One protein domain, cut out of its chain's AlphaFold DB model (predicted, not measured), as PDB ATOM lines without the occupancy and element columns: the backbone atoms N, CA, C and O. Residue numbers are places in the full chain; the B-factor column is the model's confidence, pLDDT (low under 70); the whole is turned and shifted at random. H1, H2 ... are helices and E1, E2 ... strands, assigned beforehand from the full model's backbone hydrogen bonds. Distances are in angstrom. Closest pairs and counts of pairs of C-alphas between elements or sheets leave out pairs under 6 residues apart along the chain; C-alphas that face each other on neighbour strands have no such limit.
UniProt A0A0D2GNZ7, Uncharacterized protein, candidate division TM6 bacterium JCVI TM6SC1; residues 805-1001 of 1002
ATOM      1  N   GLY A 805     -38.386 -16.883  56.276       63.97
ATOM      2  CA  GLY A 805     -39.293 -17.972  56.650       63.97
ATOM      3  C   GLY A 805     -38.960 -19.333  56.017       63.97
ATOM      4  O   GLY A 805     -38.262 -19.446  55.009       63.97
ATOM      5  N   TYR A 806     -39.468 -20.401  56.641       63.91
ATOM      6  CA  TYR A 806     -39.124 -21.787  56.294       63.91
ATOM      7  C   TYR A 806     -39.659 -22.225  54.919       63.91
ATOM      8  O   TYR A 806     -38.917 -22.812  54.137       63.91
ATOM      9  N   ALA A 807     -40.911 -21.888  54.588       68.00
ATOM     10  CA  ALA A 807     -41.561 -22.332  53.351       68.00
ATOM     11  C   ALA A 807     -40.840 -21.843  52.078       68.00
ATOM     12  O   ALA A 807     -40.602 -22.627  51.163       68.00
ATOM     13  N   LEU A 808     -40.413 -20.572  52.043       71.31
ATOM     14  CA  LEU A 808     -39.643 -20.013  50.922       71.31
ATOM     15  C   LEU A 808     -38.252 -20.660  50.788       71.31
ATOM     16  O   LEU A 808     -37.780 -20.884  49.673       71.31
ATOM     17  N   MET A 809     -37.606 -20.991  51.912       71.25
ATOM     18  CA  MET A 809     -36.330 -21.716  51.920       71.25
ATOM     19  C   MET A 809     -36.491 -23.153  51.395       71.25
ATOM     20  O   MET A 809     -35.650 -23.621  50.626       71.25
ATOM     21  N   GLU A 810     -37.568 -23.850  51.770       68.12
ATOM     22  CA  GLU A 810     -37.865 -25.202  51.288       68.12
ATOM     23  C   GLU A 810     -38.241 -25.221  49.794       68.12
ATOM     24  O   GLU A 810     -37.744 -26.072  49.051       68.12
ATOM     25  N   GLU A 811     -39.048 -24.264  49.322       73.12
ATOM     26  CA  GLU A 811     -39.374 -24.094  47.897       73.12
ATOM     27  C   GLU A 811     -38.088 -23.856  47.078       73.12
ATOM     28  O   GLU A 811     -37.814 -24.580  46.115       73.12
ATOM     29  N   ALA A 812     -37.215 -22.943  47.528       72.75
ATOM     30  CA  ALA A 812     -35.919 -22.683  46.898       72.75
ATOM     31  C   ALA A 812     -34.987 -23.915  46.890       72.75
ATOM     32  O   ALA A 812     -34.369 -24.224  45.866       72.75
ATOM     33  N   ALA A 813     -34.894 -24.650  48.003       67.69
ATOM     34  CA  ALA A 813     -34.065 -25.855  48.103       67.69
ATOM     35  C   ALA A 813     -34.569 -26.993  47.193       67.69
ATOM     36  O   ALA A 813     -33.766 -27.708  46.583       67.69
ATOM     37  N   ASN A 814     -35.889 -27.149  47.056       68.69
ATOM     38  CA  ASN A 814     -36.489 -28.161  46.188       68.69
ATOM     39  C   ASN A 814     -36.237 -27.894  44.699       68.69
ATOM     40  O   ASN A 814     -35.974 -28.844  43.958       68.69
ATOM     41  N   ILE A 815     -36.248 -26.631  44.273       71.25
ATOM     42  CA  ILE A 815     -35.917 -26.228  42.896       71.25
ATOM     43  C   ILE A 815     -34.456 -26.564  42.580       71.25
ATOM     44  O   ILE A 815     -34.160 -27.266  41.612       71.25
ATOM     45  N   LEU A 816     -33.542 -26.172  43.471       67.75
ATOM     46  CA  LEU A 816     -32.109 -26.456  43.342       67.75
ATOM     47  C   LEU A 816     -31.786 -27.962  43.325       67.75
ATOM     48  O   LEU A 816     -30.829 -28.383  42.673       67.75
ATOM     49  N   ARG A 817     -32.599 -28.794  43.991       61.53
ATOM     50  CA  ARG A 817     -32.478 -30.263  43.968       61.53
ATOM     51  C   ARG A 817     -32.786 -30.869  42.594       61.53
ATOM     52  O   ARG A 817     -32.183 -31.884  42.241       61.53
ATOM     53  N   VAL A 818     -33.734 -30.304  41.840       59.81
ATOM     54  CA  VAL A 818     -34.084 -30.795  40.492       59.81
ATOM     55  C   VAL A 818     -32.929 -30.532  39.521       59.81
ATOM     56  O   VAL A 818     -32.589 -31.386  38.701       59.81
ATOM     57  N   GLU A 819     -32.238 -29.408  39.684       61.41
ATOM     58  CA  GLU A 819     -31.169 -28.930  38.801       61.41
ATOM     59  C   GLU A 819     -29.773 -29.440  39.211       61.41
ATOM     60  O   GLU A 819     -28.795 -28.691  39.256       61.41
ATOM     61  N   LYS A 820     -29.681 -30.756  39.476       49.34
ATOM     62  CA  LYS A 820     -28.531 -31.511  40.035       49.34
ATOM     63  C   LYS A 820     -27.115 -31.120  39.573       49.34
ATOM     64  O   LYS A 820     -26.158 -31.391  40.292       49.34
ATOM     65  N   ASN A 821     -26.955 -30.511  38.401       48.41
ATOM     66  CA  ASN A 821     -25.655 -30.110  37.860       48.41
ATOM     67  C   ASN A 821     -25.078 -28.832  38.503       48.41
ATOM     68  O   ASN A 821     -23.871 -28.615  38.413       48.41
ATOM     69  N   PHE A 822     -25.887 -27.997  39.166       47.62
ATOM     70  CA  PHE A 822     -25.423 -26.712  39.714       47.62
ATOM     71  C   PHE A 822     -24.757 -26.784  41.098       47.62
ATOM     72  O   PHE A 822     -24.053 -25.843  41.467       47.62
ATOM     73  N   PHE A 823     -24.960 -27.864  41.863       42.84
ATOM     74  CA  PHE A 823     -24.723 -27.867  43.318       42.84
ATOM     75  C   PHE A 823     -23.565 -28.738  43.835       42.84
ATOM     76  O   PHE A 823     -23.369 -28.838  45.044       42.84
ATOM     77  N   ASN A 824     -22.728 -29.306  42.959       44.44
ATOM     78  CA  ASN A 824     -21.578 -30.143  43.358       44.44
ATOM     79  C   ASN A 824     -20.431 -29.386  44.077       44.44
ATOM     80  O   ASN A 824     -19.348 -29.939  44.270       44.44
ATOM     81  N   LYS A 825     -20.641 -28.127  44.485       42.62
ATOM     82  CA  LYS A 825     -19.759 -27.358  45.373       42.62
ATOM     83  C   LYS A 825     -20.622 -26.584  46.377       42.62
ATOM     84  O   LYS A 825     -21.471 -25.800  45.969       42.62
ATOM     85  N   LEU A 826     -20.343 -26.754  47.672       37.41
ATOM     86  CA  LEU A 826     -21.040 -26.165  48.839       37.41
ATOM     87  C   LEU A 826     -21.067 -24.616  48.915       37.41
ATOM     88  O   LEU A 826     -21.514 -24.055  49.909       37.41
ATOM     89  N   GLY A 827     -20.581 -23.906  47.896       47.38
ATOM     90  CA  GLY A 827     -20.404 -22.453  47.899       47.38
ATOM     91  C   GLY A 827     -21.380 -21.727  46.981       47.38
ATOM     92  O   GLY A 827     -20.961 -21.228  45.938       47.38
ATOM     93  N   ASN A 828     -22.670 -21.668  47.334       60.81
ATOM     94  CA  ASN A 828     -23.604 -20.753  46.660       60.81
ATOM     95  C   ASN A 828     -24.831 -20.335  47.495       60.81
ATOM     96  O   ASN A 828     -25.969 -20.347  47.025       60.81
ATOM     97  N   VAL A 829     -24.583 -19.905  48.737       61.34
ATOM     98  CA  VAL A 829     -25.594 -19.230  49.575       61.34
ATOM     99  C   VAL A 829     -26.210 -18.032  48.840       61.34
ATOM    100  O   VAL A 829     -27.421 -17.852  48.889       61.34
ATOM    101  N   GLU A 830     -25.413 -17.263  48.092       65.12
ATOM    102  CA  GLU A 830     -25.895 -16.122  47.300       65.12
ATOM    103  C   GLU A 830     -26.951 -16.519  46.254       65.12
ATOM    104  O   GLU A 830     -27.918 -15.790  46.046       65.12
ATOM    105  N   LYS A 831     -26.829 -17.693  45.614       68.19
ATOM    106  CA  LYS A 831     -27.873 -18.198  44.703       68.19
ATOM    107  C   LYS A 831     -29.144 -18.603  45.443       68.19
ATOM    108  O   LYS A 831     -30.227 -18.316  44.944       68.19
ATOM    109  N   ILE A 832     -29.029 -19.212  46.627       70.50
ATOM    110  CA  ILE A 832     -30.188 -19.512  47.485       70.50
ATOM    111  C   ILE A 832     -30.901 -18.204  47.865       70.50
ATOM    112  O   ILE A 832     -32.101 -18.086  47.642       70.50
ATOM    113  N   GLN A 833     -30.158 -17.195  48.333       74.12
ATOM    114  CA  GLN A 833     -30.680 -15.856  48.645       74.12
ATOM    115  C   GLN A 833     -31.399 -15.225  47.450       74.12
ATOM    116  O   GLN A 833     -32.528 -14.760  47.588       74.12
ATOM    117  N   LYS A 834     -30.787 -15.257  46.258       77.25
ATOM    118  CA  LYS A 834     -31.403 -14.737  45.029       77.25
ATOM    119  C   LYS A 834     -32.698 -15.464  44.664       77.25
ATOM    120  O   LYS A 834     -33.653 -14.803  44.273       77.25
ATOM    121  N   ILE A 835     -32.758 -16.792  44.790       80.56
ATOM    122  CA  ILE A 835     -33.981 -17.562  44.506       80.56
ATOM    123  C   ILE A 835     -35.077 -17.236  45.524       80.56
ATOM    124  O   ILE A 835     -36.209 -16.996  45.119       80.56
ATOM    125  N   ILE A 836     -34.742 -17.154  46.814       81.69
ATOM    126  CA  ILE A 836     -35.686 -16.784  47.878       81.69
ATOM    127  C   ILE A 836     -36.246 -15.376  47.648       81.69
ATOM    128  O   ILE A 836     -37.460 -15.207  47.653       81.69
ATOM    129  N   ALA A 837     -35.397 -14.386  47.362       83.62
ATOM    130  CA  ALA A 837     -35.837 -13.019  47.076       83.62
ATOM    131  C   ALA A 837     -36.739 -12.941  45.825       83.62
ATOM    132  O   ALA A 837     -37.714 -12.190  45.803       83.62
ATOM    133  N   ARG A 838     -36.454 -13.751  44.791       87.44
ATOM    134  CA  ARG A 838     -37.301 -13.871  43.591       87.44
ATOM    135  C   ARG A 838     -38.654 -14.509  43.920       87.44
ATOM    136  O   ARG A 838     -39.679 -13.945  43.550       87.44
ATOM    137  N   LEU A 839     -38.672 -15.629  44.649       88.19
ATOM    138  CA  LEU A 839     -39.901 -16.297  45.097       88.19
ATOM    139  C   LEU A 839     -40.750 -15.402  45.997       88.19
ATOM    140  O   LEU A 839     -41.952 -15.305  45.782       88.19
ATOM    141  N   GLN A 840     -40.138 -14.702  46.955       87.88
ATOM    142  CA  GLN A 840     -40.833 -13.745  47.811       87.88
ATOM    143  C   GLN A 840     -41.521 -12.673  46.963       87.88
ATOM    144  O   GLN A 840     -42.720 -12.464  47.110       87.88
ATOM    145  N   LYS A 841     -40.802 -12.059  46.013       88.06
ATOM    146  CA  LYS A 841     -41.373 -11.047  45.113       88.06
ATOM    147  C   LYS A 841     -42.533 -11.584  44.262       88.06
ATOM    148  O   LYS A 841     -43.517 -10.878  44.077       88.06
ATOM    149  N   ILE A 842     -42.432 -12.817  43.764       89.56
ATOM    150  CA  ILE A 842     -43.509 -13.480  43.008       89.56
ATOM    151  C   ILE A 842     -44.727 -13.745  43.911       89.56
ATOM    152  O   ILE A 842     -45.858 -13.479  43.515       89.56
ATOM    153  N   ASN A 843     -44.495 -14.232  45.131       86.12
ATOM    154  CA  ASN A 843     -45.536 -14.600  46.090       86.12
ATOM    155  C   ASN A 843     -46.172 -13.379  46.799       86.12
ATOM    156  O   ASN A 843     -47.200 -13.537  47.445       86.12
ATOM    157  N   MET A 844     -45.606 -12.169  46.679       82.38
ATOM    158  CA  MET A 844     -46.157 -10.930  47.264       82.38
ATOM    159  C   MET A 844     -47.433 -10.410  46.577       82.38
ATOM    160  O   MET A 844     -48.031  -9.456  47.074       82.38
ATOM    161  N   HIS A 845     -47.846 -10.983  45.443       83.44
ATOM    162  CA  HIS A 845     -49.065 -10.584  44.742       83.44
ATOM    163  C   HIS A 845     -49.772 -11.807  44.145       83.44
ATOM    164  O   HIS A 845     -49.219 -12.489  43.285       83.44
ATOM    165  N   ASP A 846     -51.034 -12.036  44.523       80.44
ATOM    166  CA  ASP A 846     -51.801 -13.246  44.166       80.44
ATOM    167  C   ASP A 846     -51.821 -13.564  42.662       80.44
ATOM    168  O   ASP A 846     -51.646 -14.710  42.249       80.44
ATOM    169  N   ARG A 847     -51.960 -12.539  41.808       87.69
ATOM    170  CA  ARG A 847     -51.890 -12.698  40.346       87.69
ATOM    171  C   ARG A 847     -50.525 -13.229  39.896       87.69
ATOM    172  O   ARG A 847     -50.468 -14.146  39.073       87.69
ATOM    173  N   TRP A 848     -49.441 -12.673  40.435       91.38
ATOM    174  CA  TRP A 848     -48.070 -13.075  40.115       91.38
ATOM    175  C   TRP A 848     -47.701 -14.437  40.696       91.38
ATOM    176  O   TRP A 848     -46.902 -15.131  40.074       91.38
ATOM    177  N   HIS A 849     -48.328 -14.890  41.789       87.62
ATOM    178  CA  HIS A 849     -48.108 -16.235  42.337       87.62
ATOM    179  C   HIS A 849     -48.263 -17.335  41.269       87.62
ATOM    180  O   HIS A 849     -47.523 -18.316  41.265       87.62
ATOM    181  N   THR A 850     -49.161 -17.150  40.293       89.38
ATOM    182  CA  THR A 850     -49.349 -18.098  39.178       89.38
ATOM    183  C   THR A 850     -48.184 -18.149  38.176       89.38
ATOM    184  O   THR A 850     -48.068 -19.124  37.434       89.38
ATOM    185  N   PHE A 851     -47.303 -17.141  38.143       92.81
ATOM    186  CA  PHE A 851     -46.252 -17.001  37.126       92.81
ATOM    187  C   PHE A 851     -45.111 -18.013  37.302       92.81
ATOM    188  O   PHE A 851     -44.499 -18.400  36.311       92.81
ATOM    189  N   LYS A 852     -44.830 -18.475  38.532       91.44
ATOM    190  CA  LYS A 852     -43.762 -19.464  38.798       91.44
ATOM    191  C   LYS A 852     -44.081 -20.874  38.286       91.44
ATOM    192  O   LYS A 852     -43.178 -21.711  38.217       91.44
ATOM    193  N   HIS A 853     -45.340 -21.140  37.932       88.88
ATOM    194  CA  HIS A 853     -45.807 -22.438  37.456       88.88
ATOM    195  C   HIS A 853     -45.681 -22.545  35.933       88.88
ATOM    196  O   HIS A 853     -46.269 -21.775  35.176       88.88
ATOM    197  N   ASP A 854     -44.922 -23.528  35.465       84.25
ATOM    198  CA  ASP A 854     -44.850 -23.902  34.056       84.25
ATOM    199  C   ASP A 854     -45.967 -24.901  33.720       84.25
ATOM    200  O   ASP A 854     -45.821 -26.115  33.889       84.25
ATOM    201  N   TRP A 855     -47.113 -24.379  33.273       82.44
ATOM    202  CA  TRP A 855     -48.277 -25.185  32.897       82.44
ATOM    203  C   TRP A 855     -48.018 -26.075  31.677       82.44
ATOM    204  O   TRP A 855     -48.480 -27.216  31.669       82.44
ATOM    205  N   ALA A 856     -47.211 -25.619  30.712       72.19
ATOM    206  CA  ALA A 856     -46.836 -26.402  29.534       72.19
ATOM    207  C   ALA A 856     -46.062 -27.687  29.899       72.19
ATOM    208  O   ALA A 856     -46.170 -28.691  29.190       72.19
ATOM    209  N   HIS A 857     -45.355 -27.686  31.035       73.75
ATOM    210  CA  HIS A 857     -44.646 -28.846  31.591       73.75
ATOM    211  C   HIS A 857     -45.288 -29.428  32.871       73.75
ATOM    212  O   HIS A 857     -44.622 -30.125  33.650       73.75
ATOM    213  N   GLY A 858     -46.596 -29.207  33.066       72.12
ATOM    214  CA  GLY A 858     -47.400 -29.847  34.115       72.12
ATOM    215  C   GLY A 858     -47.429 -29.110  35.458       72.12
ATOM    216  O   GLY A 858     -47.454 -29.754  36.503       72.12
ATOM    217  N   GLY A 859     -47.377 -27.776  35.445       77.06
ATOM    218  CA  GLY A 859     -47.482 -26.907  36.628       77.06
ATOM    219  C   GLY A 859     -46.213 -26.821  37.485       77.06
ATOM    220  O   GLY A 859     -46.255 -26.304  38.604       77.06
ATOM    221  N   LYS A 860     -45.084 -27.339  36.986       82.31
ATOM    222  CA  LYS A 860     -43.824 -27.445  37.740       82.31
ATOM    223  C   LYS A 860     -43.194 -26.077  37.991       82.31
ATOM    224  O   LYS A 860     -43.246 -25.196  37.138       82.31
ATOM    225  N   VAL A 861     -42.532 -25.941  39.139       83.12
ATOM    226  CA  VAL A 861     -41.690 -24.785  39.472       83.12
ATOM    227  C   VAL A 861     -40.219 -25.174  39.287       83.12
ATOM    228  O   VAL A 861     -39.784 -26.226  39.761       83.12
ATOM    229  N   SER A 862     -39.463 -24.347  38.568       84.25
ATOM    230  CA  SER A 862     -38.046 -24.535  38.222       84.25
ATOM    231  C   SER A 862     -37.295 -23.199  38.299       84.25
ATOM    232  O   SER A 862     -37.922 -22.146  38.422       84.25
ATOM    233  N   PHE A 863     -35.960 -23.199  38.212       81.81
ATOM    234  CA  PHE A 863     -35.207 -21.942  38.175       81.81
ATOM    235  C   PHE A 863     -35.529 -21.137  36.909       81.81
ATOM    236  O   PHE A 863     -35.684 -19.919  36.989       81.81
ATOM    237  N   GLY A 864     -35.719 -21.825  35.774       83.38
ATOM    238  CA  GLY A 864     -36.182 -21.229  34.518       83.38
ATOM    239  C   GLY A 864     -37.510 -20.494  34.691       83.38
ATOM    240  O   GLY A 864     -37.563 -19.281  34.497       83.38
ATOM    241  N   SER A 865     -38.544 -21.176  35.199       88.81
ATOM    242  CA  SER A 865     -39.864 -20.558  35.398       88.81
ATOM    243  C   SER A 865     -39.861 -19.405  36.415       88.81
ATOM    244  O   SER A 865     -40.649 -18.470  36.281       88.81
ATOM    245  N   ILE A 866     -38.940 -19.391  37.388       89.50
ATOM    246  CA  ILE A 866     -38.715 -18.226  38.263       89.50
ATOM    247  C   ILE A 866     -38.047 -17.065  37.514       89.50
ATOM    248  O   ILE A 866     -38.452 -15.917  37.697       89.50
ATOM    249  N   GLN A 867     -37.023 -17.325  36.694       88.00
ATOM    250  CA  GLN A 867     -36.375 -16.282  35.888       88.00
ATOM    251  C   GLN A 867     -37.350 -15.675  34.867       88.00
ATOM    252  O   GLN A 867     -37.323 -14.465  34.638       88.00
ATOM    253  N   GLU A 868     -38.231 -16.493  34.294       91.50
ATOM    254  CA  GLU A 868     -39.329 -16.071  33.421       91.50
ATOM    255  C   GLU A 868     -40.353 -15.213  34.183       91.50
ATOM    256  O   GLU A 868     -40.652 -14.094  33.768       91.50
ATOM    257  N   ALA A 869     -40.827 -15.678  35.344       93.75
ATOM    258  CA  ALA A 869     -41.737 -14.917  36.201       93.75
ATOM    259  C   ALA A 869     -41.149 -13.558  36.620       93.75
ATOM    260  O   ALA A 869     -41.834 -12.539  36.544       93.75
ATOM    261  N   GLN A 870     -39.868 -13.511  37.003       93.31
ATOM    262  CA  GLN A 870     -39.179 -12.267  37.359       93.31
ATOM    263  C   GLN A 870     -39.103 -11.291  36.171       93.31
ATOM    264  O   GLN A 870     -39.273 -10.086  36.361       93.31
ATOM    265  N   ALA A 871     -38.856 -11.797  34.959       93.69
ATOM    266  CA  ALA A 871     -38.829 -10.996  33.738       93.69
ATOM    267  C   ALA A 871     -40.216 -10.418  33.407       93.69
ATOM    268  O   ALA A 871     -40.329  -9.218  33.161       93.69
ATOM    269  N   ALA A 872     -41.268 -11.239  33.486       94.12
ATOM    270  CA  ALA A 872     -42.654 -10.815  33.288       94.12
ATOM    271  C   ALA A 872     -43.084  -9.731  34.296       94.12
ATOM    272  O   ALA A 872     -43.597  -8.686  33.899       94.12
ATOM    273  N   ILE A 873     -42.804  -9.929  35.589       94.00
ATOM    274  CA  ILE A 873     -43.084  -8.943  36.648       94.00
ATOM    275  C   ILE A 873     -42.355  -7.622  36.372       94.00
ATOM    276  O   ILE A 873     -42.959  -6.552  36.428       94.00
ATOM    277  N   ALA A 874     -41.070  -7.681  36.014       93.56
ATOM    278  CA  ALA A 874     -40.293  -6.484  35.706       93.56
ATOM    279  C   ALA A 874     -40.812  -5.738  34.463       93.56
ATOM    280  O   ALA A 874     -40.789  -4.509  34.447       93.56
ATOM    281  N   CYS A 875     -41.311  -6.445  33.444       93.56
ATOM    282  CA  CYS A 875     -41.949  -5.828  32.278       93.56
ATOM    283  C   CYS A 875     -43.188  -4.994  32.651       93.56
ATOM    284  O   CYS A 875     -43.374  -3.911  32.088       93.56
ATOM    285  N   GLU A 876     -43.992  -5.460  33.611       90.81
ATOM    286  CA  GLU A 876     -45.156  -4.729  34.128       90.81
ATOM    287  C   GLU A 876     -44.752  -3.550  35.025       90.81
ATOM    288  O   GLU A 876     -45.167  -2.416  34.782       90.81
ATOM    289  N   GLU A 877     -43.902  -3.785  36.031       91.81
ATOM    290  CA  GLU A 877     -43.442  -2.750  36.973       91.81
ATOM    291  C   GLU A 877     -42.757  -1.576  36.267       91.81
ATOM    292  O   GLU A 877     -42.976  -0.412  36.607       91.81
ATOM    293  N   GLN A 878     -41.921  -1.881  35.270       93.75
ATOM    294  CA  GLN A 878     -41.160  -0.889  34.510       93.75
ATOM    295  C   GLN A 878     -41.966  -0.295  33.342       93.75
ATOM    296  O   GLN A 878     -41.440   0.555  32.624       93.75
ATOM    297  N   LYS A 879     -43.230  -0.715  33.149       90.94
ATOM    298  CA  LYS A 879     -44.126  -0.278  32.059       90.94
ATOM    299  C   LYS A 879     -43.486  -0.418  30.669       90.94
ATOM    300  O   LYS A 879     -43.636   0.443  29.804       90.94
ATOM    301  N   ILE A 880     -42.738  -1.506  30.477       90.50
ATOM    302  CA  ILE A 880     -42.118  -1.874  29.194       90.50
ATOM    303  C   ILE A 880     -43.188  -2.364  28.209       90.50
ATOM    304  O   ILE A 880     -43.064  -2.135  27.006       90.50
ATOM    305  N   LEU A 881     -44.231  -3.011  28.738       88.00
ATOM    306  CA  LEU A 881     -45.413  -3.489  28.022       88.00
ATOM    307  C   LEU A 881     -46.637  -2.618  28.350       88.00
ATOM    308  O   LEU A 881     -46.595  -1.808  29.280       88.00
ATOM    309  N   LYS A 882     -47.711  -2.739  27.558       82.19
ATOM    310  CA  LYS A 882     -48.898  -1.866  27.661       82.19
ATOM    311  C   LYS A 882     -50.038  -2.505  28.453       82.19
ATOM    312  O   LYS A 882     -50.799  -1.778  29.087       82.19
ATOM    313  N   GLY A 883     -50.163  -3.826  28.394       83.88
ATOM    314  CA  GLY A 883     -51.134  -4.621  29.138       83.88
ATOM    315  C   GLY A 883     -50.503  -5.417  30.277       83.88
ATOM    316  O   GLY A 883     -49.292  -5.400  30.496       83.88
ATOM    317  N   PHE A 884     -51.353  -6.149  30.996       88.44
ATOM    318  CA  PHE A 884     -50.920  -7.096  32.020       88.44
ATOM    319  C   PHE A 884     -50.668  -8.475  31.409       88.44
ATOM    320  O   PHE A 884     -51.430  -8.949  30.558       88.44
ATOM    321  N   LEU A 885     -49.617  -9.129  31.891       91.62
ATOM    322  CA  LEU A 885     -49.253 -10.489  31.545       91.62
ATOM    323  C   LEU A 885     -50.051 -11.503  32.375       91.62
ATOM    324  O   LEU A 885     -50.441 -11.283  33.527       91.62
ATOM    325  N   THR A 886     -50.262 -12.658  31.760       91.56
ATOM    326  CA  THR A 886     -50.825 -13.869  32.364       91.56
ATOM    327  C   THR A 886     -50.014 -15.063  31.880       91.56
ATOM    328  O   THR A 886     -49.629 -15.098  30.714       91.56
ATOM    329  N   ARG A 887     -49.703 -16.023  32.757       92.25
ATOM    330  CA  ARG A 887     -48.948 -17.229  32.377       92.25
ATOM    331  C   ARG A 887     -49.752 -18.032  31.349       92.25
ATOM    332  O   ARG A 887     -50.946 -18.262  31.558       92.25
ATOM    333  N   ALA A 888     -49.124 -18.446  30.252       88.75
ATOM    334  CA  ALA A 888     -49.793 -19.252  29.238       88.75
ATOM    335  C   ALA A 888     -50.174 -20.636  29.801       88.75
ATOM    336  O   ALA A 888     -49.452 -21.212  30.617       88.75
ATOM    337  N   LYS A 889     -51.330 -21.164  29.374       83.88
ATOM    338  CA  LYS A 889     -51.818 -22.507  29.753       83.88
ATOM    339  C   LYS A 889     -51.609 -23.563  28.664       83.88
ATOM    340  O   LYS A 889     -51.672 -24.751  28.955       83.88
ATOM    341  N   GLU A 890     -51.375 -23.129  27.430       77.44
ATOM    342  CA  GLU A 890     -51.210 -23.970  26.243       77.44
ATOM    343  C   GLU A 890     -49.815 -23.759  25.641       77.44
ATOM    344  O   GLU A 890     -49.155 -22.758  25.918       77.44
ATOM    345  N   GLN A 891     -49.347 -24.709  24.830       70.00
ATOM    346  CA  GLN A 891     -48.015 -24.646  24.224       70.00
ATOM    347  C   GLN A 891     -47.965 -23.600  23.098       70.00
ATOM    348  O   GLN A 891     -48.722 -23.693  22.134       70.00
ATOM    349  N   GLY A 892     -47.036 -22.647  23.191       73.50
ATOM    350  CA  GLY A 892     -46.757 -21.667  22.133       73.50
ATOM    351  C   GLY A 892     -45.918 -20.489  22.626       73.50
ATOM    352  O   GLY A 892     -44.854 -20.226  22.076       73.50
ATOM    353  N   ALA A 893     -46.361 -19.871  23.722       86.81
ATOM    354  CA  ALA A 893     -45.704 -18.760  24.409       86.81
ATOM    355  C   ALA A 893     -45.596 -19.047  25.918       86.81
ATOM    356  O   ALA A 893     -46.303 -19.915  26.428       86.81
ATOM    357  N   ASP A 894     -44.766 -18.293  26.643       89.12
ATOM    358  CA  ASP A 894     -44.649 -18.398  28.107       89.12
ATOM    359  C   ASP A 894     -45.713 -17.548  28.819       89.12
ATOM    360  O   ASP A 894     -46.246 -17.918  29.871       89.12
ATOM    361  N   PHE A 895     -46.037 -16.388  28.240       92.88
ATOM    362  CA  PHE A 895     -47.009 -15.430  28.756       92.88
ATOM    363  C   PHE A 895     -47.918 -14.886  27.653       92.88
ATOM    364  O   PHE A 895     -47.585 -14.898  26.472       92.88
ATOM    365  N   ILE A 896     -49.076 -14.376  28.065       90.88
ATOM    366  CA  ILE A 896     -50.051 -13.692  27.220       90.88
ATOM    367  C   ILE A 896     -50.297 -12.302  27.812       90.88
ATOM    368  O   ILE A 896     -50.736 -12.188  28.960       90.88
ATOM    369  N   GLU A 897     -50.026 -11.258  27.029       90.94
ATOM    370  CA  GLU A 897     -50.414  -9.875  27.317       90.94
ATOM    371  C   GLU A 897     -51.865  -9.665  26.883       90.94
ATOM    372  O   GLU A 897     -52.216  -9.863  25.716       90.94
ATOM    373  N   ASN A 898     -52.712  -9.255  27.826       84.31
ATOM    374  CA  ASN A 898     -54.105  -8.919  27.550       84.31
ATOM    375  C   ASN A 898     -54.214  -7.399  27.360       84.31
ATOM    376  O   ASN A 898     -54.151  -6.644  28.331       84.31
ATOM    377  N   LEU A 899     -54.363  -6.959  26.106       80.56
ATOM    378  CA  LEU A 899     -54.578  -5.546  25.758       80.56
ATOM    379  C   LEU A 899     -56.069  -5.179  25.758       80.56
ATOM    380  O   LEU A 899     -56.439  -4.051  26.073       80.56
ATOM    381  N   SER A 900     -56.926  -6.137  25.401       71.06
ATOM    382  CA  SER A 900     -58.385  -6.057  25.481       71.06
ATOM    383  C   SER A 900     -58.973  -7.474  25.525       71.06
ATOM    384  O   SER A 900     -58.239  -8.454  25.396       71.06
ATOM    385  N   ASN A 901     -60.297  -7.607  25.658       67.50
ATOM    386  CA  ASN A 901     -60.965  -8.917  25.625       67.50
ATOM    387  C   ASN A 901     -60.757  -9.685  24.302       67.50
ATOM    388  O   ASN A 901     -60.890 -10.907  24.285       67.50
ATOM    389  N   GLU A 902     -60.426  -8.982  23.213       69.12
ATOM    390  CA  GLU A 902     -60.282  -9.545  21.864       69.12
ATOM    391  C   GLU A 902     -58.820  -9.618  21.390       69.12
ATOM    392  O   GLU A 902     -58.498 -10.431  20.527       69.12
ATOM    393  N   ILE A 903     -57.918  -8.802  21.955       75.00
ATOM    394  CA  ILE A 903     -56.513  -8.714  21.528       75.00
ATOM    395  C   ILE A 903     -55.596  -9.301  22.603       75.00
ATOM    396  O   ILE A 903     -55.371  -8.702  23.662       75.00
ATOM    397  N   LYS A 904     -55.027 -10.463  22.275       84.75
ATOM    398  CA  LYS A 904     -54.035 -11.196  23.065       84.75
ATOM    399  C   LYS A 904     -52.732 -11.295  22.282       84.75
ATOM    400  O   LYS A 904     -52.756 -11.685  21.117       84.75
ATOM    401  N   ILE A 905     -51.615 -10.964  22.922       88.38
ATOM    402  CA  ILE A 905     -50.273 -11.079  22.336       88.38
ATOM    403  C   ILE A 905     -49.485 -12.115  23.135       88.38
ATOM    404  O   ILE A 905     -49.390 -12.001  24.358       88.38
ATOM    405  N   GLY A 906     -48.944 -13.127  22.458       90.44
ATOM    406  CA  GLY A 906     -48.035 -14.086  23.074       90.44
ATOM    407  C   GLY A 906     -46.639 -13.495  23.258       90.44
ATOM    408  O   GLY A 906     -46.139 -12.744  22.412       90.44
ATOM    409  N   TRP A 907     -46.022 -13.842  24.383       91.81
ATOM    410  CA  TRP A 907     -44.678 -13.443  24.773       91.81
ATOM    411  C   TRP A 907     -43.868 -14.670  25.199       91.81
ATOM    412  O   TRP A 907     -44.227 -15.373  26.145       91.81
ATOM    413  N   ASP A 908     -42.764 -14.906  24.501       92.19
ATOM    414  CA  ASP A 908     -41.773 -15.941  24.795       92.19
ATOM    415  C   ASP A 908     -40.590 -15.318  25.558       92.19
ATOM    416  O   ASP A 908     -40.105 -14.246  25.185       92.19
ATOM    417  N   ILE A 909     -40.109 -15.941  26.635       91.94
ATOM    418  CA  ILE A 909     -39.024 -15.388  27.456       91.94
ATOM    419  C   ILE A 909     -37.735 -16.169  27.216       91.94
ATOM    420  O   ILE A 909     -37.685 -17.401  27.201       91.94
ATOM    421  N   LYS A 910     -36.638 -15.441  26.993       91.81
ATOM    422  CA  LYS A 910     -35.319 -16.029  26.749       91.81
ATOM    423  C   LYS A 910     -34.294 -15.434  27.705       91.81
ATOM    424  O   LYS A 910     -33.987 -14.245  27.660       91.81
ATOM    425  N   THR A 911     -33.729 -16.298  28.544       88.94
ATOM    426  CA  THR A 911     -32.703 -15.958  29.536       88.94
ATOM    427  C   THR A 911     -31.378 -16.630  29.151       88.94
ATOM    428  O   THR A 911     -31.356 -17.854  28.995       88.94
ATOM    429  N   PRO A 912     -30.258 -15.897  28.995       85.62
ATOM    430  CA  PRO A 912     -28.944 -16.508  28.816       85.62
ATOM    431  C   PRO A 912     -28.533 -17.250  30.095       85.62
ATOM    432  O   PRO A 912     -28.320 -16.637  31.141       85.62
ATOM    433  N   MET A 913     -28.431 -18.579  30.034       72.31
ATOM    434  CA  MET A 913     -28.100 -19.375  31.218       72.31
ATOM    435  C   MET A 913     -26.605 -19.329  31.539       72.31
ATOM    436  O   MET A 913     -25.759 -19.745  30.743       72.31
ATOM    437  N   SER A 914     -26.289 -18.884  32.755       70.44
ATOM    438  CA  SER A 914     -24.937 -18.928  33.305       70.44
ATOM    439  C   SER A 914     -24.620 -20.296  33.913       70.44
ATOM    440  O   SER A 914     -25.335 -20.744  34.812       70.44
ATOM    441  N   TYR A 915     -23.517 -20.920  33.512       68.06
ATOM    442  CA  TYR A 915     -22.972 -22.131  34.131       68.06
ATOM    443  C   TYR A 915     -21.620 -21.837  34.798       68.06
ATOM    444  O   TYR A 915     -20.990 -20.812  34.549       68.06
ATOM    445  N   ILE A 916     -21.164 -22.730  35.679       63.81
ATOM    446  CA  ILE A 916     -19.824 -22.639  36.276       63.81
ATOM    447  C   ILE A 916     -18.904 -23.558  35.471       63.81
ATOM    448  O   ILE A 916     -19.114 -24.771  35.449       63.81
ATOM    449  N   SER A 917     -17.901 -22.997  34.799       64.06
ATOM    450  CA  SER A 917     -16.919 -23.774  34.040       64.06
ATOM    451  C   SER A 917     -15.980 -24.563  34.960       64.06
ATOM    452  O   SER A 917     -15.901 -24.325  36.166       64.06
ATOM    453  N   SER A 918     -15.233 -25.518  34.400       60.59
ATOM    454  CA  SER A 918     -14.315 -26.397  35.151       60.59
ATOM    455  C   SER A 918     -13.305 -25.634  36.027       60.59
ATOM    456  O   SER A 918     -12.998 -26.066  37.138       60.59
ATOM    457  N   ASN A 919     -12.862 -24.460  35.568       63.38
ATOM    458  CA  ASN A 919     -11.982 -23.525  36.279       63.38
ATOM    459  C   ASN A 919     -12.673 -22.683  37.381       63.38
ATOM    460  O   ASN A 919     -12.037 -21.809  37.963       63.38
ATOM    461  N   GLY A 920     -13.962 -22.901  37.659       54.41
ATOM    462  CA  GLY A 920     -14.721 -22.193  38.695       54.41
ATOM    463  C   GLY A 920     -15.238 -20.801  38.313       54.41
ATOM    464  O   GLY A 920     -15.944 -20.199  39.118       54.41
ATOM    465  N   LYS A 921     -14.939 -20.292  37.110       64.25
ATOM    466  CA  LYS A 921     -15.523 -19.036  36.619       64.25
ATOM    467  C   LYS A 921     -16.980 -19.241  36.199       64.25
ATOM    468  O   LYS A 921     -17.365 -20.327  35.771       64.25
ATOM    469  N   THR A 922     -17.786 -18.188  36.306       65.38
ATOM    470  CA  THR A 922     -19.116 -18.165  35.686       65.38
ATOM    471  C   THR A 922     -18.941 -17.855  34.202       65.38
ATOM    472  O   THR A 922     -18.293 -16.870  33.866       65.38
ATOM    473  N   GLN A 923     -19.495 -18.696  33.335       71.69
ATOM    474  CA  GLN A 923     -19.549 -18.519  31.884       71.69
ATOM    475  C   GLN A 923     -21.007 -18.580  31.419       71.69
ATOM    476  O   GLN A 923     -21.869 -19.082  32.140       71.69
ATOM    477  N   ILE A 924     -21.288 -18.079  30.220       79.50
ATOM    478  CA  ILE A 924     -22.622 -18.112  29.614       79.50
ATOM    479  C   ILE A 924     -22.511 -18.798  28.259       79.50
ATOM    480  O   ILE A 924     -21.646 -18.453  27.458       79.50
ATOM    481  N   ASP A 925     -23.375 -19.785  28.003       78.56
ATOM    482  CA  ASP A 925     -23.389 -20.466  26.707       78.56
ATOM    483  C   ASP A 925     -24.169 -19.624  25.697       78.56
ATOM    484  O   ASP A 925     -25.368 -19.817  25.485       78.56
ATOM    485  N   PHE A 926     -23.494 -18.647  25.098       82.56
ATOM    486  CA  PHE A 926     -24.065 -17.845  24.023       82.56
ATOM    487  C   PHE A 926     -24.141 -18.626  22.700       82.56
ATOM    488  O   PHE A 926     -25.182 -18.614  22.043       82.56
ATOM    489  N   GLN A 927     -23.059 -19.313  22.314       72.94
ATOM    490  CA  GLN A 927     -22.839 -19.806  20.942       72.94
ATOM    491  C   GLN A 927     -23.063 -21.315  20.727       72.94
ATOM    492  O   GLN A 927     -23.039 -21.773  19.585       72.94
ATOM    493  N   GLY A 928     -23.263 -22.112  21.780       66.19
ATOM    494  CA  GLY A 928     -23.401 -23.562  21.666       66.19
ATOM    495  C   GLY A 928     -24.637 -24.013  20.866       66.19
ATOM    496  O   GLY A 928     -25.600 -23.259  20.704       66.19
ATOM    497  N   PRO A 929     -24.703 -25.287  20.423       58.50
ATOM    498  CA  PRO A 929     -25.857 -25.813  19.676       58.50
ATOM    499  C   PRO A 929     -27.188 -25.734  20.444       58.50
ATOM    500  O   PRO A 929     -28.260 -25.688  19.838       58.50
ATOM    501  N   LYS A 930     -27.116 -25.711  21.782       68.62
ATOM    502  CA  LYS A 930     -28.229 -25.469  22.717       68.62
ATOM    503  C   LYS A 930     -28.097 -24.131  23.469       68.62
ATOM    504  O   LYS A 930     -28.879 -23.882  24.381       68.62
ATOM    505  N   GLY A 931     -27.119 -23.308  23.094       79.88
ATOM    506  CA  GLY A 931     -26.833 -22.015  23.697       79.88
ATOM    507  C   GLY A 931     -27.886 -20.961  23.362       79.88
ATOM    508  O   GLY A 931     -28.807 -21.179  22.563       79.88
ATOM    509  N   PHE A 932     -27.739 -19.797  23.984       89.56
ATOM    510  CA  PHE A 932     -28.719 -18.718  23.958       89.56
ATOM    511  C   PHE A 932     -29.089 -18.276  22.534       89.56
ATOM    512  O   PHE A 932     -30.276 -18.234  22.213       89.56
ATOM    513  N   TRP A 933     -28.111 -18.040  21.647       90.12
ATOM    514  CA  TRP A 933     -28.392 -17.603  20.272       90.12
ATOM    515  C   TRP A 933     -29.114 -18.673  19.440       90.12
ATOM    516  O   TRP A 933     -29.958 -18.341  18.610       90.12
ATOM    517  N   SER A 934     -28.852 -19.963  19.680       85.94
ATOM    518  CA  SER A 934     -29.578 -21.071  19.032       85.94
ATOM    519  C   SER A 934     -31.043 -21.123  19.490       85.94
ATOM    520  O   SER A 934     -31.954 -21.268  18.670       85.94
ATOM    521  N   SER A 935     -31.281 -20.937  20.793       86.00
ATOM    522  CA  SER A 935     -32.623 -20.894  21.388       86.00
ATOM    523  C   SER A 935     -33.430 -19.681  20.906       86.00
ATOM    524  O   SER A 935     -34.538 -19.836  20.390       86.00
ATOM    525  N   LEU A 936     -32.839 -18.483  20.969       89.94
ATOM    526  CA  LEU A 936     -33.452 -17.235  20.510       89.94
ATOM    527  C   LEU A 936     -33.749 -17.269  19.000       89.94
ATOM    528  O   LEU A 936     -34.853 -16.935  18.574       89.94
ATOM    529  N   SER A 937     -32.818 -17.778  18.184       88.19
ATOM    530  CA  SER A 937     -33.033 -17.955  16.738       88.19
ATOM    531  C   SER A 937     -34.148 -18.943  16.401       88.19
ATOM    532  O   SER A 937     -34.728 -18.852  15.319       88.19
ATOM    533  N   ARG A 938     -34.434 -19.909  17.284       86.12
ATOM    534  CA  ARG A 938     -35.576 -20.811  17.120       86.12
ATOM    535  C   ARG A 938     -36.870 -20.063  17.396       86.12
ATOM    536  O   ARG A 938     -37.710 -20.038  16.506       86.12
ATOM    537  N   ALA A 939     -36.972 -19.395  18.546       85.81
ATOM    538  CA  ALA A 939     -38.140 -18.606  18.936       85.81
ATOM    539  C   ALA A 939     -38.587 -17.635  17.830       85.81
ATOM    540  O   ALA A 939     -39.727 -17.707  17.377       85.81
ATOM    541  N   ILE A 940     -37.664 -16.825  17.295       86.69
ATOM    542  CA  ILE A 940     -37.938 -15.849  16.217       86.69
ATOM    543  C   ILE A 940     -38.522 -16.506  14.949       86.69
ATOM    544  O   ILE A 940     -39.327 -15.887  14.249       86.69
ATOM    545  N   LYS A 941     -38.103 -17.745  14.647       82.38
ATOM    546  CA  LYS A 941     -38.498 -18.504  13.447       82.38
ATOM    547  C   LYS A 941     -39.763 -19.338  13.629       82.38
ATOM    548  O   LYS A 941     -40.440 -19.592  12.639       82.38
ATOM    549  N   THR A 942     -40.036 -19.829  14.838       70.75
ATOM    550  CA  THR A 942     -41.147 -20.759  15.105       70.75
ATOM    551  C   THR A 942     -42.358 -20.101  15.749       70.75
ATOM    552  O   THR A 942     -43.445 -20.658  15.649       70.75
ATOM    553  N   SER A 943     -42.189 -18.949  16.402       62.94
ATOM    554  CA  SER A 943     -43.286 -18.216  17.036       62.94
ATOM    555  C   SER A 943     -43.752 -17.030  16.181       62.94
ATOM    556  O   SER A 943     -42.958 -16.330  15.538       62.94
ATOM    557  N   ASN A 944     -45.061 -16.777  16.212       64.56
ATOM    558  CA  ASN A 944     -45.634 -15.483  15.822       64.56
ATOM    559  C   ASN A 944     -45.553 -14.460  16.973       64.56
ATOM    560  O   ASN A 944     -46.024 -13.334  16.831       64.56
ATOM    561  N   ASP A 945     -44.956 -14.867  18.089       76.81
ATOM    562  CA  ASP A 945     -44.953 -14.177  19.366       76.81
ATOM    563  C   ASP A 945     -43.804 -13.167  19.464       76.81
ATOM    564  O   ASP A 945     -42.834 -13.182  18.693       76.81
ATOM    565  N   PHE A 946     -43.932 -12.252  20.421       90.44
ATOM    566  CA  PHE A 946     -42.872 -11.316  20.772       90.44
ATOM    567  C   PHE A 946     -41.951 -11.935  21.830       90.44
ATOM    568  O   PHE A 946     -42.308 -12.907  22.492       90.44
ATOM    569  N   ILE A 947     -40.745 -11.385  21.994       93.25
ATOM    570  CA  ILE A 947     -39.704 -11.992  22.829       93.25
ATOM    571  C   ILE A 947     -39.235 -11.030  23.920       93.25
ATOM    572  O   ILE A 947     -38.767  -9.926  23.633       93.25
ATOM    573  N   ILE A 948     -39.291 -11.483  25.172       94.56
ATOM    574  CA  ILE A 948     -38.668 -10.817  26.322       94.56
ATOM    575  C   ILE A 948     -37.289 -11.440  26.541       94.56
ATOM    576  O   ILE A 948     -37.174 -12.613  26.897       94.56
ATOM    577  N   ILE A 949     -36.225 -10.658  26.371       94.81
ATOM    578  CA  ILE A 949     -34.865 -11.103  26.682       94.81
ATOM    579  C   ILE A 949     -34.497 -10.658  28.097       94.81
ATOM    580  O   ILE A 949     -34.327  -9.466  28.364       94.81
ATOM    581  N   ASN A 950     -34.353 -11.621  29.008       94.38
ATOM    582  CA  ASN A 950     -33.973 -11.368  30.395       94.38
ATOM    583  C   ASN A 950     -32.446 -11.334  30.539       94.38
ATOM    584  O   ASN A 950     -31.788 -12.370  30.477       94.38
ATOM    585  N   ILE A 951     -31.890 -10.146  30.781       93.00
ATOM    586  CA  ILE A 951     -30.445  -9.926  30.969       93.00
ATOM    587  C   ILE A 951     -30.038  -9.758  32.444       93.00
ATOM    588  O   ILE A 951     -28.905  -9.380  32.730       93.00
ATOM    589  N   THR A 952     -30.943 -10.020  33.393       89.56
ATOM    590  CA  THR A 952     -30.755  -9.674  34.819       89.56
ATOM    591  C   THR A 952     -29.522 -10.323  35.460       89.56
ATOM    592  O   THR A 952     -28.877  -9.704  36.302       89.56
ATOM    593  N   ASP A 953     -29.174 -11.547  35.055       83.62
ATOM    594  CA  ASP A 953     -28.032 -12.300  35.595       83.62
ATOM    595  C   ASP A 953     -26.714 -12.082  34.799       83.62
ATOM    596  O   ASP A 953     -25.718 -12.769  35.045       83.62
ATOM    597  N   LEU A 954     -26.661 -11.118  33.860       86.81
ATOM    598  CA  LEU A 954     -25.447 -10.784  33.097       86.81
ATOM    599  C   LEU A 954     -24.483  -9.863  33.876       86.81
ATOM    600  O   LEU A 954     -24.885  -8.915  34.551       86.81
ATOM    601  N   THR A 955     -23.174 -10.106  33.740       85.69
ATOM    602  CA  THR A 955     -22.118  -9.185  34.205       85.69
ATOM    603  C   THR A 955     -21.874  -8.086  33.165       85.69
ATOM    604  O   THR A 955     -22.325  -8.203  32.029       85.69
ATOM    605  N   GLN A 956     -21.124  -7.031  33.505       83.94
ATOM    606  CA  GLN A 956     -20.776  -5.982  32.529       83.94
ATOM    607  C   GLN A 956     -19.978  -6.520  31.327       83.94
ATOM    608  O   GLN A 956     -20.206  -6.094  30.197       83.94
ATOM    609  N   GLU A 957     -19.096  -7.498  31.549       85.00
ATOM    610  CA  GLU A 957     -18.367  -8.184  30.474       85.00
ATOM    611  C   GLU A 957     -19.334  -8.964  29.566       85.00
ATOM    612  O   GLU A 957     -19.325  -8.778  28.349       85.00
ATOM    613  N   HIS A 958     -20.245  -9.751  30.157       88.56
ATOM    614  CA  HIS A 958     -21.259 -10.500  29.405       88.56
ATOM    615  C   HIS A 958     -22.270  -9.593  28.686       88.56
ATOM    616  O   HIS A 958     -22.781  -9.980  27.640       88.56
ATOM    617  N   LEU A 959     -22.570  -8.399  29.210       90.06
ATOM    618  CA  LEU A 959     -23.440  -7.423  28.543       90.06
ATOM    619  C   LEU A 959     -22.806  -6.914  27.241       90.06
ATOM    620  O   LEU A 959     -23.494  -6.833  26.227       90.06
ATOM    621  N   SER A 960     -21.500  -6.629  27.244       88.25
ATOM    622  CA  SER A 960     -20.767  -6.220  26.037       88.25
ATOM    623  C   SER A 960     -20.792  -7.309  24.954       88.25
ATOM    624  O   SER A 960     -21.119  -7.036  23.795       88.25
ATOM    625  N   GLU A 961     -20.533  -8.563  25.341       89.12
ATOM    626  CA  GLU A 961     -20.629  -9.722  24.443       89.12
ATOM    627  C   GLU A 961     -22.061  -9.917  23.920       89.12
ATOM    628  O   GLU A 961     -22.265 -10.056  22.712       89.12
ATOM    629  N   PHE A 962     -23.059  -9.853  24.805       92.50
ATOM    630  CA  PHE A 962     -24.472  -9.983  24.460       92.50
ATOM    631  C   PHE A 962     -24.911  -8.932  23.434       92.50
ATOM    632  O   PHE A 962     -25.465  -9.293  22.398       92.50
ATOM    633  N   PHE A 963     -24.637  -7.645  23.666       91.62
ATOM    634  CA  PHE A 963     -25.037  -6.578  22.742       91.62
ATOM    635  C   PHE A 963     -24.302  -6.672  21.393       91.62
ATOM    636  O   PHE A 963     -24.911  -6.459  20.342       91.62
ATOM    637  N   THR A 964     -23.027  -7.075  21.398       89.69
ATOM    638  CA  THR A 964     -22.252  -7.325  20.169       89.69
ATOM    639  C   THR A 964     -22.819  -8.510  19.375       89.69
ATOM    640  O   THR A 964     -22.992  -8.431  18.155       89.69
ATOM    641  N   GLY A 965     -23.166  -9.603  20.061       89.31
ATOM    642  CA  GLY A 965     -23.803 -10.779  19.466       89.31
ATOM    643  C   GLY A 965     -25.201 -10.478  18.923       89.31
ATOM    644  O   GLY A 965     -25.518 -10.873  17.803       89.31
ATOM    645  N   LEU A 966     -26.001  -9.696  19.656       91.88
ATOM    646  CA  LEU A 966     -27.348  -9.292  19.251       91.88
ATOM    647  C   LEU A 966     -27.315  -8.488  17.940       91.88
ATOM    648  O   LEU A 966     -28.084  -8.787  17.027       91.88
ATOM    649  N   LYS A 967     -26.389  -7.521  17.819       88.81
ATOM    650  CA  LYS A 967     -26.236  -6.707  16.600       88.81
ATOM    651  C   LYS A 967     -25.703  -7.506  15.404       88.81
ATOM    652  O   LYS A 967     -26.127  -7.270  14.280       88.81
ATOM    653  N   SER A 968     -24.771  -8.435  15.630       88.75
ATOM    654  CA  SER A 968     -24.147  -9.219  14.547       88.75
ATOM    655  C   SER A 968     -24.989 -10.405  14.061       88.75
ATOM    656  O   SER A 968     -24.833 -10.823  12.916       88.75
ATOM    657  N   THR A 969     -25.881 -10.939  14.902       89.19
ATOM    658  CA  THR A 969     -26.667 -12.150  14.598       89.19
ATOM    659  C   THR A 969     -28.036 -11.847  13.982       89.19
ATOM    660  O   THR A 969     -28.507 -12.619  13.145       89.19
ATOM    661  N   TYR A 970     -28.682 -10.744  14.378       91.31
ATOM    662  CA  TYR A 970     -30.085 -10.462  14.045       91.31
ATOM    663  C   TYR A 970     -30.264  -9.197  13.220       91.31
ATOM    664  O   TYR A 970     -29.534  -8.216  13.379       91.31
ATOM    665  N   LYS A 971     -31.275  -9.215  12.347       92.75
ATOM    666  CA  LYS A 971     -31.656  -8.065  11.522       92.75
ATOM    667  C   LYS A 971     -32.650  -7.176  12.259       92.75
ATOM    668  O   LYS A 971     -33.291  -7.598  13.221       92.75
ATOM    669  N   LEU A 972     -32.836  -5.951  11.770       90.56
ATOM    670  CA  LEU A 972     -33.776  -4.995  12.356       90.56
ATOM    671  C   LEU A 972     -35.217  -5.544  12.433       90.56
ATOM    672  O   LEU A 972     -35.941  -5.225  13.374       90.56
ATOM    673  N   GLU A 973     -35.633  -6.388  11.485       90.12
ATOM    674  CA  GLU A 973     -36.944  -7.050  11.489       90.12
ATOM    675  C   GLU A 973     -37.116  -8.012  12.672       90.12
ATOM    676  O   GLU A 973     -38.195  -8.069  13.259       90.12
ATOM    677  N   ASP A 974     -36.051  -8.721  13.056       92.12
ATOM    678  CA  ASP A 974     -36.047  -9.612  14.219       92.12
ATOM    679  C   ASP A 974     -36.072  -8.786  15.514       92.12
ATOM    680  O   ASP A 974     -36.868  -9.049  16.415       92.12
ATOM    681  N   ILE A 975     -35.246  -7.732  15.584       92.44
ATOM    682  CA  ILE A 975     -35.156  -6.813  16.733       92.44
ATOM    683  C   ILE A 975     -36.505  -6.141  17.030       92.44
ATOM    684  O   ILE A 975     -36.858  -5.947  18.193       92.44
ATOM    685  N   ARG A 976     -37.313  -5.854  16.000       90.94
ATOM    686  CA  ARG A 976     -38.684  -5.328  16.153       90.94
ATOM    687  C   ARG A 976     -39.634  -6.260  16.909       90.94
ATOM    688  O   ARG A 976     -40.650  -5.769  17.389       90.94
ATOM    689  N   LYS A 977     -39.323  -7.549  17.078       91.06
ATOM    690  CA  LYS A 977     -40.100  -8.470  17.927       91.06
ATOM    691  C   LYS A 977     -39.621  -8.522  19.385       91.06
ATOM    692  O   LYS A 977     -40.215  -9.239  20.183       91.06
ATOM    693  N   MET A 978     -38.546  -7.816  19.742       94.56
ATOM    694  CA  MET A 978     -37.859  -7.991  21.024       94.56
ATOM    695  C   MET A 978     -38.075  -6.824  21.993       94.56
ATOM    696  O   MET A 978     -38.200  -5.662  21.594       94.56
ATOM    697  N   VAL A 979     -38.025  -7.142  23.286       95.38
ATOM    698  CA  VAL A 979     -37.743  -6.206  24.383       95.38
ATOM    699  C   VAL A 979     -36.627  -6.780  25.256       95.38
ATOM    700  O   VAL A 979     -36.477  -7.997  25.364       95.38
ATOM    701  N   ILE A 980     -35.839  -5.915  25.891       96.19
ATOM    702  CA  ILE A 980     -34.797  -6.318  26.845       96.19
ATOM    703  C   ILE A 980     -35.233  -5.901  28.242       96.19
ATOM    704  O   ILE A 980     -35.603  -4.745  28.450       96.19
ATOM    705  N   ILE A 981     -35.144  -6.814  29.208       96.44
ATOM    706  CA  ILE A 981     -35.488  -6.544  30.603       96.44
ATOM    707  C   ILE A 981     -34.323  -6.866  31.543       96.44
ATOM    708  O   ILE A 981     -33.732  -7.947  31.503       96.44
ATOM    709  N   HIS A 982     -34.013  -5.918  32.427       94.56
ATOM    710  CA  HIS A 982     -33.159  -6.127  33.590       94.56
ATOM    711  C   HIS A 982     -33.973  -5.801  34.847       94.56
ATOM    712  O   HIS A 982     -34.190  -4.638  35.193       94.56
ATOM    713  N   ALA A 983     -34.415  -6.834  35.565       88.94
ATOM    714  CA  ALA A 983     -35.355  -6.686  36.676       88.94
ATOM    715  C   ALA A 983     -34.794  -5.840  37.834       88.94
ATOM    716  O   ALA A 983     -35.516  -5.058  38.443       88.94
ATOM    717  N   GLU A 984     -33.491  -5.960  38.102       87.62
ATOM    718  CA  GLU A 984     -32.796  -5.247  39.187       87.62
ATOM    719  C   GLU A 984     -32.249  -3.856  38.784       87.62
ATOM    720  O   GLU A 984     -31.867  -3.073  39.652       87.62
ATOM    721  N   LYS A 985     -32.175  -3.527  37.483       90.94
ATOM    722  CA  LYS A 985     -31.566  -2.279  36.978       90.94
ATOM    723  C   LYS A 985     -32.379  -1.707  35.808       90.94
ATOM    724  O   LYS A 985     -31.948  -1.835  34.663       90.94
ATOM    725  N   PRO A 986     -33.501  -1.008  36.068       90.12
ATOM    726  CA  PRO A 986     -34.418  -0.543  35.019       90.12
ATOM    727  C   PRO A 986     -33.775   0.301  33.906       90.12
ATOM    728  O   PRO A 986     -34.236   0.274  32.774       90.12
ATOM    729  N   LYS A 987     -32.667   1.005  34.189       90.25
ATOM    730  CA  LYS A 987     -31.900   1.775  33.188       90.25
ATOM    731  C   LYS A 987     -31.217   0.922  32.105       90.25
ATOM    732  O   LYS A 987     -30.754   1.485  31.121       90.25
ATOM    733  N   LEU A 988     -31.093  -0.392  32.309       91.94
ATOM    734  CA  LEU A 988     -30.549  -1.343  31.329       91.94
ATOM    735  C   LEU A 988     -31.651  -2.072  30.544       91.94
ATOM    736  O   LEU A 988     -31.350  -2.747  29.562       91.94
ATOM    737  N   SER A 989     -32.912  -1.936  30.956       95.50
ATOM    738  CA  SER A 989     -34.058  -2.418  30.188       95.50
ATOM    739  C   SER A 989     -34.284  -1.529  28.966       95.50
ATOM    740  O   SER A 989     -34.133  -0.309  29.028       95.50
ATOM    741  N   MET A 990     -34.691  -2.132  27.853       95.12
ATOM    742  CA  MET A 990     -35.037  -1.427  26.624       95.12
ATOM    743  C   MET A 990     -36.405  -1.900  26.146       95.12
ATOM    744  O   MET A 990     -36.571  -3.059  25.756       95.12
ATOM    745  N   SER A 991     -37.382  -0.988  26.130       93.31
ATOM    746  CA  SER A 991     -38.600  -1.207  25.349       93.31
ATOM    747  C   SER A 991     -38.258  -1.268  23.859       93.31
ATOM    748  O   SER A 991     -37.197  -0.806  23.433       93.31
ATOM    749  N   ASN A 992     -39.168  -1.817  23.059       92.12
ATOM    750  CA  ASN A 992     -38.955  -2.059  21.635       92.12
ATOM    751  C   ASN A 992     -38.454  -0.811  20.873       92.12
ATOM    752  O   ASN A 992     -37.461  -0.871  20.152       92.12
ATOM    753  N   GLU A 993     -39.061   0.353  21.125       91.75
ATOM    754  CA  GLU A 993     -38.646   1.634  20.534       91.75
ATOM    755  C   GLU A 993     -37.214   2.047  20.915       91.75
ATOM    756  O   GLU A 993     -36.475   2.569  20.080       91.75
ATOM    757  N   HIS A 994     -36.809   1.823  22.169       93.62
ATOM    758  CA  HIS A 994     -35.456   2.129  22.638       93.62
ATOM    759  C   HIS A 994     -34.430   1.152  22.065       93.62
ATOM    760  O   HIS A 994     -33.348   1.580  21.673       93.62
ATOM    761  N   LEU A 995     -34.787  -0.129  21.949       93.88
ATOM    762  CA  LEU A 995     -33.934  -1.154  21.356       93.88
ATOM    763  C   LEU A 995     -33.685  -0.888  19.863       93.88
ATOM    764  O   LEU A 995     -32.551  -0.980  19.399       93.88
ATOM    765  N   ILE A 996     -34.721  -0.474  19.125       93.88
ATOM    766  CA  ILE A 996     -34.617  -0.052  17.720       93.88
ATOM    767  C   ILE A 996     -33.728   1.193  17.580       93.88
ATOM    768  O   ILE A 996     -32.863   1.235  16.706       93.88
ATOM    769  N   LYS A 997     -33.901   2.204  18.449       93.75
ATOM    770  CA  LYS A 997     -33.037   3.400  18.466       93.75
ATOM    771  C   LYS A 997     -31.579   3.035  18.747       93.75
ATOM    772  O   LYS A 997     -30.703   3.509  18.034       93.75
ATOM    773  N   TRP A 998     -31.331   2.173  19.734       94.44
ATOM    774  CA  TRP A 998     -29.997   1.672  20.066       94.44
ATOM    775  C   TRP A 998     -29.354   0.944  18.874       94.44
ATOM    776  O   TRP A 998     -28.246   1.302  18.477       94.44
ATOM    777  N   TYR A 999     -30.071   0.005  18.249       93.00
ATOM    778  CA  TYR A 999     -29.574  -0.783  17.114       93.00
ATOM    779  C   TYR A 999     -29.166   0.098  15.921       93.00
ATOM    780  O   TYR A 999     -28.150  -0.170  15.285       93.00
ATOM    781  N   ASN A1000     -29.923   1.172  15.661       91.44
ATOM    782  CA  ASN A1000     -29.658   2.139  14.589       91.44
ATOM    783  C   ASN A1000     -28.622   3.224  14.951       91.44
ATOM    784  O   ASN A1000     -28.213   3.979  14.073       91.44
ATOM    785  N   SER A1001     -28.244   3.362  16.227       87.12
ATOM    786  CA  SER A1001     -27.295   4.392  16.699       87.12
ATOM    787  C   SER A1001     -25.821   3.978  16.617       87.12
ATOM    788  O   SER A1001     -24.939   4.795  16.882       87.12
TER     789      SER A1001
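Overview. This is residues 805 to 1001 of the 1002 residues of an uncharacterized protein of candidate division TM6 bacterium JCVI TM6SC1 (UniProt A0A0D2GNZ7). A strongly twisted five-stranded sheet curls round one long helix, H4, while H5 covers part of the sheet's other face. On the side of H4 away from the sheet, H2 crosses it, H3 folds back on its flank and H1 crosses H2 farther out; H7 and H8 pack together near the sheet's E7 edge, H6 runs past that end of the body, and a small hairpin, E4 and E5, lies beyond the end of E3. The printed part has 197 residues with eight named helices and seven named strands, in the order H1 H2 H3 H4 E1 E2 E3 E4 E5 H5 E6 H6 H7 E7 H8. The large sheet is mixed, in the order E1 E2 E3 E6 E7, and the class is mixed, helices and strands. The whole is compact, with a radius of gyration of the C-alphas of 16.7 A and spans of 45 by 44 by 30 A.

Along the chain. In the large sheet, E1 is residues 884 to 887, E2 895 to 898, E3 904 to 910, E6 946 to 950 and E7 978 to 981. E3, the longest strand, runs 19.7 A from C-alpha 904 at (-54.035, -11.196, 23.065) to C-alpha 910; E6 spans 13.1 A. E4, residues 914 to 916, and E5, 922 to 924, make a sheet of two. H4, residues 863 to 877, is 20.9 A long, H2, 829 to 843, 20.8 A, and H6, 956 to 969, 19.9 A. H1, residues 806 to 818, is 18.9 A long and begins at (-39.124, -21.787, 56.294). H5, residues 932 to 942, spans 15.4 A. The shorter helices are H3, 846 to 852, H7, 972 to 975, and H8, 992 to 1000, which ends at (-29.658, 2.139, 14.589).

Arrangement. E1, E2 and E3 form a meander, each strand the antiparallel neighbour of the one before; N 886 and O 896 are 2.9 A apart, N 897 and O 905 2.8 A. The pairing of E3 is staggered: residues 904 to 907 pair with E2, and 907 to 910 with E6. E3 and E6 are parallel, with N 948 and O 908 at 2.9 A. E6 and E7 are parallel, with N 979 and O 947 at 2.9 A; with H6 and H7 between them they make a strand-helix-strand unit, two parallel neighbour strands joined through helices, its crossover right-handed. Three layers are formed, helices on both faces of the sheet: H4 on one, H5 on the other. The C-alphas of Ala 871 and Asn 950, the closest of H4 and E6, are 5.9 A apart. H5 lies over E3 and E6 at a height over the sheet of 9.5 A, along the strands. H2 and H4 touch at Arg 838 and Gln 870, C-alphas 6.7 A apart, at a steep tilt of 53 degrees. H3 and H4 form a helical hairpin, closest at the C-alphas of Phe 851 and Ala 869, 5.1 A. H1 touches H2 with residues 808 to 813 alone, the C-alphas of Leu 808 and Ile 836 being 5.9 A apart. H8 only grazes the sheet with residues 992 to 996, and touches H7 at Ile 996 and Ile 975, C-alphas 6.9 A apart. H5 and H6 are near each other. In the hairpin E4 and E5, N 915 and O 923 are 2.8 A apart. Every O i to N i+4 pair is within hydrogen-bond range in H1, H2, H4, H6 and H8; H5 has 6 of 7, H3 has 0 of 3 but 3 of 4 O i to N i+3 pairs, and H7 is too short for such a pair.

Size, cuts and confidence. The C-alphas of Glu 902 and Asn 919, the two farthest apart, are 52.3 A apart. The printed part has no cut, and no link is long. The mean pLDDT of the printed part is 81.8; 37 residues are under 70, among them 816 to 831 and 915 to 922.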